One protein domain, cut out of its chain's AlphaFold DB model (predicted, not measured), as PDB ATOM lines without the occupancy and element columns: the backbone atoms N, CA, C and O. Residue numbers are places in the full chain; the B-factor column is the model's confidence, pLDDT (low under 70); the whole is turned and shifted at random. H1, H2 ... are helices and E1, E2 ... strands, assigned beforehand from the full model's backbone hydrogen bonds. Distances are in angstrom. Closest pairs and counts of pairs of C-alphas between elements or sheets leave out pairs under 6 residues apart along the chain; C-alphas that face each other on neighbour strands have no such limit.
ATOM      1  N   ALA A 403     187.562 180.132 342.666       62.09
ATOM      2  CA  ALA A 403     188.693 180.873 343.178       62.09
ATOM      3  C   ALA A 403     188.941 182.130 342.346       62.09
ATOM      4  O   ALA A 403     188.680 182.151 341.146       62.09
ATOM      5  N   PHE A 404     189.373 183.198 343.006       60.88
ATOM      6  CA  PHE A 404     189.607 184.500 342.395       60.88
ATOM      7  C   PHE A 404     191.019 184.963 342.710       60.88
ATOM      8  O   PHE A 404     191.510 184.738 343.815       60.88
ATOM      9  N   GLU A 405     191.637 185.657 341.761       65.94
ATOM     10  CA  GLU A 405     192.889 186.360 342.011       65.94
ATOM     11  C   GLU A 405     192.736 187.348 343.179       65.94
ATOM     12  O   GLU A 405     191.721 188.045 343.334       65.94
ATOM     13  N   VAL A 406     193.766 187.378 344.016       69.19
ATOM     14  CA  VAL A 406     193.878 188.231 345.190       69.19
ATOM     15  C   VAL A 406     194.772 189.417 344.846       69.19
ATOM     16  O   VAL A 406     195.995 189.336 344.875       69.19
ATOM     17  N   GLU A 407     194.136 190.542 344.534       62.44
ATOM     18  CA  GLU A 407     194.825 191.761 344.086       62.44
ATOM     19  C   GLU A 407     195.598 192.475 345.209       62.44
ATOM     20  O   GLU A 407     196.601 193.139 344.947       62.44
ATOM     21  N   ASN A 408     195.121 192.373 346.453       71.31
ATOM     22  CA  ASN A 408     195.704 193.030 347.624       71.31
ATOM     23  C   ASN A 408     195.302 192.334 348.937       71.31
ATOM     24  O   ASN A 408     194.380 191.510 348.980       71.31
ATOM     25  N   GLY A 409     195.990 192.695 350.018       71.44
ATOM     26  CA  GLY A 409     195.803 192.150 351.357       71.44
ATOM     27  C   GLY A 409     194.413 192.416 351.932       71.44
ATOM     28  O   GLY A 409     193.847 191.549 352.594       71.44
ATOM     29  N   GLU A 410     193.798 193.562 351.623       72.62
ATOM     30  CA  GLU A 410     192.429 193.883 352.059       72.62
ATOM     31  C   GLU A 410     191.405 192.919 351.440       72.62
ATOM     32  O   GLU A 410     190.456 192.476 352.093       72.62
ATOM     33  N   ARG A 411     191.585 192.571 350.163       69.19
ATOM     34  CA  ARG A 411     190.739 191.608 349.455       69.19
ATOM     35  C   ARG A 411     190.934 190.203 350.007       69.19
ATOM     36  O   ARG A 411     189.938 189.521 350.239       69.19
ATOM     37  N   LEU A 412     192.173 189.797 350.283       80.69
ATOM     38  CA  LEU A 412     192.465 188.508 350.916       80.69
ATOM     39  C   LEU A 412     191.774 188.371 352.275       80.69
ATOM     40  O   LEU A 412     191.121 187.366 352.549       80.69
ATOM     41  N   LEU A 413     191.870 189.410 353.101       81.69
ATOM     42  CA  LEU A 413     191.285 189.452 354.437       81.69
ATOM     43  C   LEU A 413     189.753 189.391 354.389       81.69
ATOM     44  O   LEU A 413     189.128 188.609 355.112       81.69
ATOM     45  N   ARG A 414     189.136 190.128 353.457       76.81
ATOM     46  CA  ARG A 414     187.700 190.001 353.175       76.81
ATOM     47  C   ARG A 414     187.339 188.579 352.751       76.81
ATOM     48  O   ARG A 414     186.384 188.014 353.278       76.81
ATOM     49  N   MET A 415     188.107 187.956 351.858       75.50
ATOM     50  CA  MET A 415     187.865 186.573 351.425       75.50
ATOM     51  C   MET A 415     188.004 185.559 352.567       75.50
ATOM     52  O   MET A 415     187.218 184.617 352.624       75.50
ATOM     53  N   ALA A 416     188.915 185.783 353.510       82.56
ATOM     54  CA  ALA A 416     189.114 184.933 354.681       82.56
ATOM     55  C   ALA A 416     188.050 185.101 355.780       82.56
ATOM     56  O   ALA A 416     187.984 184.288 356.701       82.56
ATOM     57  N   THR A 417     187.213 186.138 355.709       80.38
ATOM     58  CA  THR A 417     186.201 186.408 356.738       80.38
ATOM     59  C   THR A 417     185.207 185.246 356.851       80.38
ATOM     60  O   THR A 417     184.576 184.839 355.873       80.38
ATOM     61  N   GLY A 418     185.067 184.703 358.063       77.94
ATOM     62  CA  GLY A 418     184.205 183.551 358.343       77.94
ATOM     63  C   GLY A 418     184.788 182.195 357.926       77.94
ATOM     64  O   GLY A 418     184.061 181.200 357.985       77.94
ATOM     65  N   ALA A 419     186.060 182.140 357.510       83.94
ATOM     66  CA  ALA A 419     186.785 180.888 357.327       83.94
ATOM     67  C   ALA A 419     187.078 180.248 358.691       83.94
ATOM     68  O   ALA A 419     187.427 180.927 359.653       83.94
ATOM     69  N   GLN A 420     186.932 178.931 358.763       84.50
ATOM     70  CA  GLN A 420     187.196 178.104 359.945       84.50
ATOM     71  C   GLN A 420     188.375 177.150 359.718       84.50
ATOM     72  O   GLN A 420     188.862 176.515 360.648       84.50
ATOM     73  N   SER A 421     188.810 177.015 358.467       85.25
ATOM     74  CA  SER A 421     189.956 176.218 358.063       85.25
ATOM     75  C   SER A 421     190.624 176.852 356.851       85.25
ATOM     76  O   SER A 421     189.971 177.518 356.043       85.25
ATOM     77  N   TYR A 422     191.923 176.613 356.720       85.56
ATOM     78  CA  TYR A 422     192.740 177.108 355.627       85.56
ATOM     79  C   TYR A 422     193.438 175.934 354.946       85.56
ATOM     80  O   TYR A 422     193.884 174.984 355.589       85.56
ATOM     81  N   GLY A 423     193.501 175.979 353.622       81.19
ATOM     82  CA  GLY A 423     194.230 175.023 352.805       81.19
ATOM     83  C   GLY A 423     195.099 175.745 351.791       81.19
ATOM     84  O   GLY A 423     194.825 176.885 351.425       81.19
ATOM     85  N   SER A 424     196.129 175.059 351.309       83.31
ATOM     86  CA  SER A 424     196.993 175.561 350.247       83.31
ATOM     87  C   SER A 424     197.143 174.533 349.133       83.31
ATOM     88  O   SER A 424     197.342 173.348 349.408       83.31
ATOM     89  N   VAL A 425     197.119 174.997 347.891       79.62
ATOM     90  CA  VAL A 425     197.438 174.234 346.685       79.62
ATOM     91  C   VAL A 425     198.530 174.997 345.936       79.62
ATOM     92  O   VAL A 425     198.596 176.219 345.994       79.62
ATOM     93  N   ILE A 426     199.440 174.286 345.284       78.88
ATOM     94  CA  ILE A 426     200.432 174.910 344.406       78.88
ATOM     95  C   ILE A 426     200.116 174.419 343.009       78.88
ATOM     96  O   ILE A 426     200.057 173.207 342.805       78.88
ATOM     97  N   GLY A 427     199.870 175.347 342.091       70.44
ATOM     98  CA  GLY A 427     199.560 175.018 340.712       70.44
ATOM     99  C   GLY A 427     200.751 174.375 340.007       70.44
ATOM    100  O   GLY A 427     201.911 174.702 340.277       70.44
ATOM    101  N   ASP A 428     200.460 173.473 339.071       68.62
ATOM    102  CA  ASP A 428     201.473 172.729 338.308       68.62
ATOM    103  C   ASP A 428     202.367 173.639 337.446       68.62
ATOM    104  O   ASP A 428     203.430 173.229 336.979       68.62
ATOM    105  N   SER A 429     201.948 174.888 337.236       63.69
ATOM    106  CA  SER A 429     202.697 175.901 336.494       63.69
ATOM    107  C   SER A 429     203.877 176.500 337.262       63.69
ATOM    108  O   SER A 429     204.745 177.145 336.668       63.69
ATOM    109  N   VAL A 430     203.922 176.314 338.584       69.75
ATOM    110  CA  VAL A 430     204.988 176.861 339.418       69.75
ATOM    111  C   VAL A 430     206.261 176.058 339.183       69.75
ATOM    112  O   VAL A 430     206.321 174.851 339.419       69.75
ATOM    113  N   SER A 431     207.317 176.744 338.738       77.44
ATOM    114  CA  SER A 431     208.590 176.078 338.472       77.44
ATOM    115  C   SER A 431     209.139 175.389 339.737       77.44
ATOM    116  O   SER A 431     209.049 175.958 340.831       77.44
ATOM    117  N   PRO A 432     209.790 174.213 339.619       82.38
ATOM    118  CA  PRO A 432     210.353 173.501 340.768       82.38
ATOM    119  C   PRO A 432     211.312 174.334 341.630       82.38
ATOM    120  O   PRO A 432     211.427 174.093 342.829       82.38
ATOM    121  N   ALA A 433     211.984 175.321 341.027       84.75
ATOM    122  CA  ALA A 433     212.903 176.225 341.712       84.75
ATOM    123  C   ALA A 433     212.192 177.200 342.666       84.75
ATOM    124  O   ALA A 433     212.773 177.567 343.681       84.75
ATOM    125  N   LEU A 434     210.947 177.585 342.365       84.38
ATOM    126  CA  LEU A 434     210.151 178.520 343.168       84.38
ATOM    127  C   LEU A 434     209.306 177.814 344.241       84.38
ATOM    128  O   LEU A 434     208.791 178.468 345.141       84.38
ATOM    129  N   LEU A 435     209.165 176.481 344.182       85.56
ATOM    130  CA  LEU A 435     208.328 175.720 345.117       85.56
ATOM    131  C   LEU A 435     208.648 175.958 346.605       85.56
ATOM    132  O   LEU A 435     207.692 176.054 347.378       85.56
ATOM    133  N   PRO A 436     209.922 176.027 347.053       90.38
ATOM    134  CA  PRO A 436     210.224 176.291 348.457       90.38
ATOM    135  C   PRO A 436     209.699 177.657 348.910       90.38
ATOM    136  O   PRO A 436     209.021 177.737 349.932       90.38
ATOM    137  N   ASP A 437     209.939 178.697 348.110       88.88
ATOM    138  CA  ASP A 437     209.525 180.066 348.419       88.88
ATOM    139  C   ASP A 437     208.000 180.194 348.396       88.88
ATOM    140  O   ASP A 437     207.407 180.754 349.315       88.88
ATOM    141  N   VAL A 438     207.333 179.582 347.411       86.25
ATOM    142  CA  VAL A 438     205.864 179.562 347.321       86.25
ATOM    143  C   VAL A 438     205.227 178.872 348.521       86.25
ATOM    144  O   VAL A 438     204.241 179.375 349.055       86.25
ATOM    145  N   ARG A 439     205.790 177.749 348.988       90.75
ATOM    146  CA  ARG A 439     205.307 177.065 350.200       90.75
ATOM    147  C   ARG A 439     205.407 177.962 351.426       90.75
ATOM    148  O   ARG A 439     204.460 178.013 352.203       90.75
ATOM    149  N   VAL A 440     206.529 178.662 351.583       93.06
ATOM    150  CA  VAL A 440     206.734 179.597 352.697       93.06
ATOM    151  C   VAL A 440     205.734 180.744 352.619       93.06
ATOM    152  O   VAL A 440     205.075 181.036 353.608       93.06
ATOM    153  N   GLN A 441     205.563 181.353 351.448       91.38
ATOM    154  CA  GLN A 441     204.658 182.488 351.288       91.38
ATOM    155  C   GLN A 441     203.182 182.096 351.477       91.38
ATOM    156  O   GLN A 441     202.433 182.818 352.130       91.38
ATOM    157  N   LEU A 442     202.762 180.924 350.986       89.75
ATOM    158  CA  LEU A 442     201.430 180.371 351.261       89.75
ATOM    159  C   LEU A 442     201.218 180.108 352.754       89.75
ATOM    160  O   LEU A 442     200.166 180.465 353.284       89.75
ATOM    161  N   GLN A 443     202.209 179.528 353.436       93.06
ATOM    162  CA  GLN A 443     202.133 179.295 354.877       93.06
ATOM    163  C   GLN A 443     202.059 180.616 355.649       93.06
ATOM    164  O   GLN A 443     201.201 180.754 356.510       93.06
ATOM    165  N   ASN A 444     202.870 181.613 355.291       92.12
ATOM    166  CA  ASN A 444     202.832 182.937 355.913       92.12
ATOM    167  C   ASN A 444     201.458 183.601 355.749       92.12
ATOM    168  O   ASN A 444     200.936 184.177 356.701       92.12
ATOM    169  N   CYS A 445     200.846 183.504 354.562       90.88
ATOM    170  CA  CYS A 445     199.476 183.970 354.350       90.88
ATOM    171  C   CYS A 445     198.498 183.266 355.296       90.88
ATOM    172  O   CYS A 445     197.695 183.934 355.939       90.88
ATOM    173  N   ILE A 446     198.568 181.936 355.398       91.06
ATOM    174  CA  ILE A 446     197.700 181.155 356.290       91.06
ATOM    175  C   ILE A 446     197.903 181.575 357.747       91.06
ATOM    176  O   ILE A 446     196.927 181.915 358.408       91.06
ATOM    177  N   ASP A 447     199.146 181.648 358.219       90.25
ATOM    178  CA  ASP A 447     199.478 182.018 359.597       90.25
ATOM    179  C   ASP A 447     198.932 183.415 359.948       90.25
ATOM    180  O   ASP A 447     198.334 183.616 361.008       90.25
ATOM    181  N   LEU A 448     199.075 184.392 359.043       88.69
ATOM    182  CA  LEU A 448     198.540 185.745 359.231       88.69
ATOM    183  C   LEU A 448     197.003 185.767 359.279       88.69
ATOM    184  O   LEU A 448     196.424 186.518 360.069       88.69
ATOM    185  N   LEU A 449     196.340 184.945 358.462       87.44
ATOM    186  CA  LEU A 449     194.880 184.822 358.452       87.44
ATOM    187  C   LEU A 449     194.349 184.083 359.691       87.44
ATOM    188  O   LEU A 449     193.324 184.481 360.242       87.44
ATOM    189  N   GLU A 450     195.056 183.067 360.184       85.44
ATOM    190  CA  GLU A 450     194.717 182.369 361.429       85.44
ATOM    191  C   GLU A 450     194.852 183.288 362.649       85.44
ATOM    192  O   GLU A 450     193.972 183.305 363.515       85.44
ATOM    193  N   ILE A 451     195.899 184.121 362.698       81.94
ATOM    194  CA  ILE A 451     196.062 185.144 363.744       81.94
ATOM    195  C   ILE A 451     194.854 186.092 363.772       81.94
ATOM    196  O   ILE A 451     194.402 186.478 364.854       81.94
ATOM    197  N   LEU A 452     194.314 186.469 362.607       73.81
ATOM    198  CA  LEU A 452     193.110 187.296 362.515       73.81
ATOM    199  C   LEU A 452     191.882 186.565 363.073       73.81
ATOM    200  O   LEU A 452     191.164 187.140 363.891       73.81
ATOM    201  N   ALA A 453     191.661 185.313 362.664       71.12
ATOM    202  CA  ALA A 453     190.531 184.510 363.128       71.12
ATOM    203  C   ALA A 453     190.536 184.363 364.660       71.12
ATOM    204  O   ALA A 453     189.533 184.641 365.313       71.12
ATOM    205  N   MET A 454     191.697 184.057 365.252       71.56
ATOM    206  CA  MET A 454     191.850 183.956 366.710       71.56
ATOM    207  C   MET A 454     191.590 185.283 367.438       71.56
ATOM    208  O   MET A 454     191.069 185.288 368.552       71.56
ATOM    209  N   ARG A 455     191.957 186.426 366.839       65.69
ATOM    210  CA  ARG A 455     191.739 187.755 367.441       65.69
ATOM    211  C   ARG A 455     190.282 188.203 367.367       65.69
ATOM    212  O   ARG A 455     189.808 188.827 368.315       65.69
ATOM    213  N   ALA A 456     189.583 187.873 366.282       59.50
ATOM    214  CA  ALA A 456     188.161 188.172 366.122       59.50
ATOM    215  C   ALA A 456     187.302 187.494 367.206       59.50
ATOM    216  O   ALA A 456     186.357 188.106 367.701       59.50
ATOM    217  N   ASP A 457     187.686 186.289 367.636       58.44
ATOM    218  CA  ASP A 457     187.013 185.557 368.717       58.44
ATOM    219  C   ASP A 457     187.324 186.108 370.125       58.44
ATOM    220  O   ASP A 457     186.562 185.879 371.066       58.44
ATOM    221  N   MET A 458     188.435 186.837 370.293       57.53
ATOM    222  CA  MET A 458     188.971 187.234 371.605       57.53
ATOM    223  C   MET A 458     188.743 188.712 371.971       57.53
ATOM    224  O   MET A 458     188.613 189.021 373.155       57.53
ATOM    225  N   GLU A 459     188.683 189.642 371.010       53.41
ATOM    226  CA  GLU A 459     188.693 191.087 371.300       53.41
ATOM    227  C   GLU A 459     187.558 191.869 370.616       53.41
ATOM    228  O   GLU A 459     187.686 192.378 369.505       53.41
ATOM    229  N   GLY A 460     186.457 192.082 371.338       47.84
ATOM    230  CA  GLY A 460     185.330 192.911 370.899       47.84
ATOM    231  C   GLY A 460     185.566 194.434 370.891       47.84
ATOM    232  O   GLY A 460     184.651 195.162 371.271       47.84
ATOM    233  N   GLY A 461     186.737 194.966 370.496       46.66
ATOM    234  CA  GLY A 461     186.863 196.437 370.449       46.66
ATOM    235  C   GLY A 461     188.158 197.146 370.034       46.66
ATOM    236  O   GLY A 461     188.147 198.373 370.067       46.66
ATOM    237  N   ASN A 462     189.254 196.479 369.641       47.25
ATOM    238  CA  ASN A 462     190.518 197.181 369.316       47.25
ATOM    239  C   ASN A 462     191.148 196.780 367.961       47.25
ATOM    240  O   ASN A 462     192.366 196.732 367.800       47.25
ATOM    241  N   THR A 463     190.308 196.502 366.964       54.47
ATOM    242  CA  THR A 463     190.681 195.794 365.725       54.47
ATOM    243  C   THR A 463     191.360 196.659 364.651       54.47
ATOM    244  O   THR A 463     192.251 196.178 363.952       54.47
ATOM    245  N   GLY A 464     191.046 197.957 364.550       54.59
ATOM    246  CA  GLY A 464     191.409 198.760 363.367       54.59
ATOM    247  C   GLY A 464     192.910 199.005 363.126       54.59
ATOM    248  O   GLY A 464     193.350 199.043 361.982       54.59
ATOM    249  N   ARG A 465     193.740 199.146 364.174       54.53
ATOM    250  CA  ARG A 465     195.205 199.313 364.003       54.53
ATOM    251  C   ARG A 465     195.928 197.995 363.719       54.53
ATOM    252  O   ARG A 465     196.966 198.008 363.066       54.53
ATOM    253  N   SER A 466     195.387 196.879 364.209       67.62
ATOM    254  CA  SER A 466     195.922 195.538 363.951       67.62
ATOM    255  C   SER A 466     195.607 195.076 362.529       67.62
ATOM    256  O   SER A 466     196.429 194.411 361.910       67.62
ATOM    257  N   GLU A 467     194.428 195.422 362.019       73.44
ATOM    258  CA  GLU A 467     193.975 195.035 360.683       73.44
ATOM    259  C   GLU A 467     194.791 195.725 359.582       73.44
ATOM    260  O   GLU A 467     195.241 195.065 358.654       73.44
ATOM    261  N   ILE A 468     195.102 197.019 359.736       80.62
ATOM    262  CA  ILE A 468     195.961 197.756 358.792       80.62
ATOM    263  C   ILE A 468     197.361 197.129 358.699       80.62
ATOM    264  O   ILE A 468     197.897 196.988 357.603       80.62
ATOM    265  N   ALA A 469     197.949 196.736 359.834       83.31
ATOM    266  CA  ALA A 469     199.259 196.087 359.850       83.31
ATOM    267  C   ALA A 469     199.223 194.705 359.173       83.31
ATOM    268  O   ALA A 469     200.142 194.366 358.435       83.31
ATOM    269  N   LEU A 470     198.146 193.935 359.379       84.38
ATOM    270  CA  LEU A 470     197.938 192.649 358.706       84.38
ATOM    271  C   LEU A 470     197.774 192.821 357.193       84.38
ATOM    272  O   LEU A 470     198.409 192.096 356.436       84.38
ATOM    273  N   VAL A 471     196.983 193.802 356.749       86.00
ATOM    274  CA  VAL A 471     196.824 194.122 355.323       86.00
ATOM    275  C   VAL A 471     198.171 194.466 354.692       86.00
ATOM    276  O   VAL A 471     198.489 193.917 353.645       86.00
ATOM    277  N   GLN A 472     198.991 195.289 355.354       89.00
ATOM    278  CA  GLN A 472     200.333 195.628 354.870       89.00
ATOM    279  C   GLN A 472     201.241 194.399 354.760       89.00
ATOM    280  O   GLN A 472     201.885 194.212 353.735       89.00
ATOM    281  N   SER A 473     201.255 193.522 355.770       90.56
ATOM    282  CA  SER A 473     202.046 192.285 355.711       90.56
ATOM    283  C   SER A 473     201.579 191.338 354.601       90.56
ATOM    284  O   SER A 473     202.406 190.714 353.941       90.56
ATOM    285  N   LEU A 474     200.268 191.239 354.362       90.94
ATOM    286  CA  LEU A 474     199.729 190.468 353.239       90.94
ATOM    287  C   LEU A 474     200.086 191.115 351.891       90.94
ATOM    288  O   LEU A 474     200.435 190.403 350.954       90.94
ATOM    289  N   ASP A 475     200.041 192.445 351.788       86.38
ATOM    290  CA  ASP A 475     200.457 193.171 350.585       86.38
ATOM    291  C   ASP A 475     201.938 192.952 350.263       86.38
ATOM    292  O   ASP A 475     202.275 192.772 349.094       86.38
ATOM    293  N   ASP A 476     202.811 192.914 351.272       91.50
ATOM    294  CA  ASP A 476     204.234 192.608 351.102       91.50
ATOM    295  C   ASP A 476     204.434 191.195 350.527       91.50
ATOM    296  O   ASP A 476     205.126 191.036 349.521       91.50
ATOM    297  N   ILE A 477     203.735 190.186 351.063       91.50
ATOM    298  CA  ILE A 477     203.767 188.811 350.531       91.50
ATOM    299  C   ILE A 477     203.271 188.764 349.079       91.50
ATOM    300  O   ILE A 477     203.889 188.137 348.214       91.50
ATOM    301  N   LEU A 478     202.160 189.442 348.782       85.81
ATOM    302  CA  LEU A 478     201.611 189.511 347.427       85.81
ATOM    303  C   LEU A 478     202.558 190.238 346.464       85.81
ATOM    304  O   LEU A 478     202.641 189.869 345.293       85.81
ATOM    305  N   ASN A 479     203.275 191.265 346.928       83.75
ATOM    306  CA  ASN A 479     204.293 191.962 346.146       83.75
ATOM    307  C   ASN A 479     205.476 191.037 345.827       83.75
ATOM    308  O   ASN A 479     205.911 191.014 344.675       83.75
ATOM    309  N   ASP A 480     205.955 190.258 346.800       88.38
ATOM    310  CA  ASP A 480     207.038 189.287 346.607       88.38
ATOM    311  C   ASP A 480     206.650 188.218 345.575       88.38
ATOM    312  O   ASP A 480     207.401 187.951 344.633       88.38
ATOM    313  N   MET A 481     205.438 187.655 345.689       84.00
ATOM    314  CA  MET A 481     204.902 186.715 344.698       84.00
ATOM    315  C   MET A 481     204.830 187.354 343.302       84.00
ATOM    316  O   MET A 481     205.310 186.768 342.330       84.00
ATOM    317  N   ARG A 482     204.313 188.587 343.198       78.75
ATOM    318  CA  ARG A 482     204.208 189.312 341.920       78.75
ATOM    319  C   ARG A 482     205.570 189.578 341.279       78.75
ATOM    320  O   ARG A 482     205.693 189.459 340.061       78.75
ATOM    321  N   GLN A 483     206.597 189.904 342.066       80.50
ATOM    322  CA  GLN A 483     207.967 190.079 341.563       80.50
ATOM    323  C   GLN A 483     208.559 188.778 341.011       80.50
ATOM    324  O   GLN A 483     209.328 188.817 340.052       80.50
ATOM    325  N   ALA A 484     208.160 187.631 341.565       79.94
ATOM    326  CA  ALA A 484     208.521 186.307 341.066       79.94
ATOM    327  C   ALA A 484     207.674 185.841 339.861       79.94
ATOM    328  O   ALA A 484     207.846 184.715 339.398       79.94
ATOM    329  N   GLY A 485     206.764 186.681 339.346       71.38
ATOM    330  CA  GLY A 485     205.859 186.322 338.248       71.38
ATOM    331  C   GLY A 485     204.704 185.410 338.672       71.38
ATOM    332  O   GLY A 485     204.121 184.727 337.833       71.38
ATOM    333  N   LEU A 486     204.378 185.383 339.965       76.56
ATOM    334  CA  LEU A 486     203.362 184.520 340.558       76.56
ATOM    335  C   LEU A 486     202.168 185.336 341.055       76.56
ATOM    336  O   LEU A 486     202.307 186.498 341.440       76.56
ATOM    337  N   PHE A 487     201.001 184.702 341.089       75.69
ATOM    338  CA  PHE A 487     199.774 185.306 341.602       75.69
ATOM    339  C   PHE A 487     199.106 184.387 342.615       75.69
ATOM    340  O   PHE A 487     199.111 183.163 342.464       75.69
ATOM    341  N   LEU A 488     198.528 184.997 343.653       80.19
ATOM    342  CA  LEU A 488     197.722 184.300 344.644       80.19
ATOM    343  C   LEU A 488     196.266 184.273 344.187       80.19
ATOM    344  O   LEU A 488     195.680 185.297 343.838       80.19
ATOM    345  N   ILE A 489     195.672 183.097 344.256       76.38
ATOM    346  CA  ILE A 489     194.279 182.822 343.953       76.38
ATOM    347  C   ILE A 489     193.646 182.292 345.240       76.38
ATOM    348  O   ILE A 489     194.189 181.395 345.874       76.38
ATOM    349  N   ALA A 490     192.501 182.824 345.654       76.31
ATOM    350  CA  ALA A 490     191.791 182.354 346.839       76.31
ATOM    351  C   ALA A 490     190.404 181.832 346.463       76.31
ATOM    352  O   ALA A 490     189.643 182.510 345.775       76.31
ATOM    353  N   GLY A 491     190.067 180.632 346.923       75.88
ATOM    354  CA  GLY A 491     188.755 180.013 346.776       75.88
ATOM    355  C   GLY A 491     188.069 179.843 348.121       75.88
ATOM    356  O   GLY A 491     188.698 179.453 349.103       75.88
ATOM    357  N   ARG A 492     186.769 180.142 348.172       78.50
ATOM    358  CA  ARG A 492     185.915 179.819 349.321       78.50
ATOM    359  C   ARG A 492     185.177 178.520 349.029       78.50
ATOM    360  O   ARG A 492     184.572 178.389 347.968       78.50
ATOM    361  N   ASP A 493     185.203 177.598 349.980       77.81
ATOM    362  CA  ASP A 493     184.493 176.324 349.901       77.81
ATOM    363  C   ASP A 493     183.954 175.914 351.274       77.81
ATOM    364  O   ASP A 493     184.345 176.481 352.296       77.81
ATOM    365  N   ILE A 494     183.065 174.924 351.322       81.94
ATOM    366  CA  ILE A 494     182.590 174.347 352.581       81.94
ATOM    367  C   ILE A 494     182.825 172.842 352.573       81.94
ATOM    368  O   ILE A 494     182.279 172.098 351.758       81.94
ATOM    369  N   ARG A 495     183.607 172.380 353.547       81.88
ATOM    370  CA  ARG A 495     183.829 170.955 353.799       81.88
ATOM    371  C   ARG A 495     182.807 170.446 354.806       81.88
ATOM    372  O   ARG A 495     182.437 171.165 355.725       81.88
ATOM    373  N   PHE A 496     182.377 169.196 354.678       85.56
ATOM    374  CA  PHE A 496     181.455 168.582 355.635       85.56
ATOM    375  C   PHE A 496     182.198 167.571 356.500       85.56
ATOM    376  O   PHE A 496     182.689 166.561 355.997       85.56
ATOM    377  N   VAL A 497     182.264 167.836 357.802       83.81
ATOM    378  CA  VAL A 497     182.931 166.963 358.773       83.81
ATOM    379  C   VAL A 497     181.881 166.139 359.503       83.81
ATOM    380  O   VAL A 497     180.917 166.691 360.030       83.81
ATOM    381  N   ASN A 498     182.061 164.818 359.538       82.81
ATOM    382  CA  ASN A 498     181.221 163.935 360.344       82.81
ATOM    383  C   ASN A 498     181.692 163.989 361.803       82.81
ATOM    384  O   ASN A 498     182.814 163.577 362.099       82.81
ATOM    385  N   LEU A 499     180.853 164.507 362.700       74.12
ATOM    386  CA  LEU A 499     181.189 164.626 364.119       74.12
ATOM    387  C   LEU A 499     180.801 163.380 364.920       74.12
ATOM    388  O   LEU A 499     181.479 163.050 365.890       74.12
ATOM    389  N   SER A 500     179.705 162.708 364.554       70.88
ATOM    390  CA  SER A 500     179.186 161.526 365.257       70.88
ATOM    391  C   SER A 500     177.965 160.929 364.540       70.88
ATOM    392  O   SER A 500     177.510 161.443 363.519       70.88
ATOM    393  N   HIS A 501     177.422 159.842 365.092       69.50
ATOM    394  CA  HIS A 501     176.071 159.383 364.771       69.50
ATOM    395  C   HIS A 501     175.105 159.931 365.829       69.50
ATOM    396  O   HIS A 501     175.439 159.932 367.016       69.50
ATOM    397  N   ASP A 502     173.929 160.394 365.414       65.94
ATOM    398  CA  ASP A 502     172.868 160.814 366.323       65.94
ATOM    399  C   ASP A 502     172.262 159.620 367.090       65.94
ATOM    400  O   ASP A 502     172.623 158.457 366.884       65.94
ATOM    401  N   ALA A 503     171.325 159.904 368.000       56.25
ATOM    402  CA  ALA A 503     170.666 158.891 368.828       56.25
ATOM    403  C   ALA A 503     169.876 157.834 368.024       56.25
ATOM    404  O   ALA A 503     169.546 156.781 368.566       56.25
ATOM    405  N   GLU A 504     169.590 158.093 366.744       63.31
ATOM    406  CA  GLU A 504     168.924 157.174 365.814       63.31
ATOM    407  C   GLU A 504     169.920 156.453 364.884       63.31
ATOM    408  O   GLU A 504     169.511 155.672 364.024       63.31
ATOM    409  N   GLY A 505     171.226 156.688 365.050       62.72
ATOM    410  CA  GLY A 505     172.283 156.101 364.230       62.72
ATOM    411  C   GLY A 505     172.512 156.804 362.887       62.72
ATOM    412  O   GLY A 505     173.211 156.253 362.036       62.72
ATOM    413  N   LYS A 506     171.954 158.001 362.664       67.75
ATOM    414  CA  LYS A 506     172.183 158.793 361.445       67.75
ATOM    415  C   LYS A 506     173.442 159.639 361.589       67.75
ATOM    416  O   LYS A 506     173.721 160.196 362.643       67.75
ATOM    417  N   GLN A 507     174.223 159.740 360.520       71.94
ATOM    418  CA  GLN A 507     175.460 160.522 360.518       71.94
ATOM    419  C   GLN A 507     175.165 162.023 360.636       71.94
ATOM    420  O   GLN A 507     174.360 162.558 359.874       71.94
ATOM    421  N   GLN A 508     175.850 162.705 361.557       81.12
ATOM    422  CA  GLN A 508     175.727 164.144 361.760       81.12
ATOM    423  C   GLN A 508     176.932 164.868 361.154       81.12
ATOM    424  O   GLN A 508     178.055 164.789 361.657       81.12
ATOM    425  N   PHE A 509     176.677 165.603 360.073       85.44
ATOM    426  CA  PHE A 509     177.678 166.418 359.393       85.44
ATOM    427  C   PHE A 509     177.558 167.887 359.798       85.44
ATOM    428  O   PHE A 509     176.452 168.418 359.898       85.44
ATOM    429  N   VAL A 510     178.699 168.550 359.979       86.12
ATOM    430  CA  VAL A 510     178.784 169.995 360.228       86.12
ATOM    431  C   VAL A 510     179.581 170.660 359.106       86.12
ATOM    432  O   VAL A 510     180.615 170.117 358.699       86.12
ATOM    433  N   PRO A 511     179.104 171.801 358.571       87.50
ATOM    434  CA  PRO A 511     179.843 172.558 357.576       87.50
ATOM    435  C   PRO A 511     181.036 173.281 358.196       87.50
ATOM    436  O   PRO A 511     180.918 173.889 359.257       87.50
ATOM    437  N   LEU A 512     182.161 173.233 357.495       85.38
ATOM    438  CA  LEU A 512     183.413 173.889 357.829       85.38
ATOM    439  C   LEU A 512     183.815 174.801 356.667       85.38
ATOM    440  O   LEU A 512     184.280 174.326 355.622       85.38
ATOM    441  N   ASN A 513     183.643 176.107 356.848       86.38
ATOM    442  CA  ASN A 513     184.062 177.101 355.862       86.38
ATOM    443  C   ASN A 513     185.583 177.032 355.688       86.38
ATOM    444  O   ASN A 513     186.330 177.226 356.646       86.38
ATOM    445  N   THR A 514     186.048 176.729 354.481       83.25
ATOM    446  CA  THR A 514     187.460 176.487 354.184       83.25
ATOM    447  C   THR A 514     187.953 177.442 353.106       83.25
ATOM    448  O   THR A 514     187.486 177.386 351.968       83.25
ATOM    449  N   LEU A 515     188.915 178.301 353.443       84.62
ATOM    450  CA  LEU A 515     189.607 179.120 352.451       84.62
ATOM    451  C   LEU A 515     190.748 178.302 351.839       84.62
ATOM    452  O   LEU A 515     191.619 177.820 352.559       84.62
ATOM    453  N   ILE A 516     190.763 178.154 350.519       83.75
ATOM    454  CA  ILE A 516     191.847 177.495 349.789       83.75
ATOM    455  C   ILE A 516     192.662 178.563 349.074       83.75
ATOM    456  O   ILE A 516     192.136 179.290 348.237       83.75
ATOM    457  N   LEU A 517     193.945 178.648 349.394       84.56
ATOM    458  CA  LEU A 517     194.904 179.501 348.709       84.56
ATOM    459  C   LEU A 517     195.634 178.685 347.642       84.56
ATOM    460  O   LEU A 517     196.144 177.608 347.930       84.56
ATOM    461  N   SER A 518     195.700 179.191 346.421       81.69
ATOM    462  CA  SER A 518     196.463 178.612 345.323       81.69
ATOM    463  C   SER A 518     197.459 179.625 344.785       81.69
ATOM    464  O   SER A 518     197.158 180.814 344.740       81.69
ATOM    465  N   VAL A 519     198.637 179.168 344.370       80.12
ATOM    466  CA  VAL A 519     199.606 179.999 343.646       80.12
ATOM    467  C   VAL A 519     199.875 179.377 342.290       80.12
ATOM    468  O   VAL A 519     200.192 178.193 342.208       80.12
ATOM    469  N   ASP A 520     199.793 180.200 341.252       73.81
ATOM    470  CA  ASP A 520     200.125 179.849 339.874       73.81
ATOM    471  C   ASP A 520     201.072 180.899 339.275       73.81
ATOM    472  O   ASP A 520     201.156 182.044 339.738       73.81
TER     473      ASP A 520
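What this domain is: This is residues 403 to 520 of the 544 residues of an uncharacterized protein of Pigmentiphaga humi (UniProt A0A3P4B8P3). A twisted four-stranded sheet is covered on one face by a helical hairpin, H2 and H3, together with the short helix H1. Two of its strands, E3 and E4, run on together past the helices as a long two-stranded arm that makes much of the length. The printed part has 118 residues, with three named helices and four named strands in the order E1, H1, E2, H2, H3, E3, E4; the class is mixed, helices and strands. The sheet's order is E1, E3, E4, E2, mixed in direction. The whole is only just loose, close to compact, with a radius of gyration of the C-alphas of 16.5 A, and its flat outline spans 56 by 41 by 21 A.

How they stand to each other: E1, residues 403 to 405, is an edge strand and the antiparallel neighbour of E3, residues 486 to 501; N 404 and O 490 are 2.9 A apart, within hydrogen-bond range. H1, residues 409 to 416, is on the sheet at a height of 9.6 A, over E3 and along the strands, at 13 degrees to E3 on the local plane. The other edge strand, E2, residues 421 to 426, is the parallel neighbour of E4, residues 507 to 520, with N 423 and O 515 2.8 A apart. E1, H1 and E2 form a split strand-helix-strand unit, two strands running the same way with E3 and E4 between them, and its crossover is right-handed. H2, residues 435 to 458, is on the same face as H1, at a height of 8.9 A and slantwise to the strands, at 43 degrees to E4 on the local plane. H2 and H3, residues 464 to 483, form a hairpin and touch at a shallow tilt of 12 degrees, opposite ways, with Gln 441 and Ile 477 the closest C-alphas at 6.4 A. H3 touches H1 with residues 470 to 478 alone, about perpendicular at 76 degrees; their closest C-alphas, of Gly 409 and Val 471, are 4.5 A apart. E3 and E4 form an antiparallel hairpin, with N 491 and O 516 2.8 A apart. In H1 every O i to N i+4 pair is within hydrogen-bond range, in H2 19 of 20 and in H3 15 of 16.

Where its parts are: E1, residues 403 to 405, begins at C-alpha 403, (188.693, 180.873, 343.178). H1, residues 409 to 416, and E2, residues 421 to 426, follow. H2, residues 435 to 458, is 34.8 A long, and H3, residues 464 to 483, 28.7 A. E3, residues 486 to 501, is 44.3 A long and ends at C-alpha 501, (176.071, 159.383, 364.771). E4, residues 507 to 520, is 37.5 A long, bends by 54 degrees at residue 510 and ends at C-alpha 520, (200.125, 179.849, 339.874).

The domain as a whole: The two C-alphas farthest apart, of Gln 483 and Glu 504, are 56.5 A apart. The printed part has no cut and no long link. Mean pLDDT of the printed part is 77.5; 27 residues are under 70, among them 455 to 466 and 501 to 506.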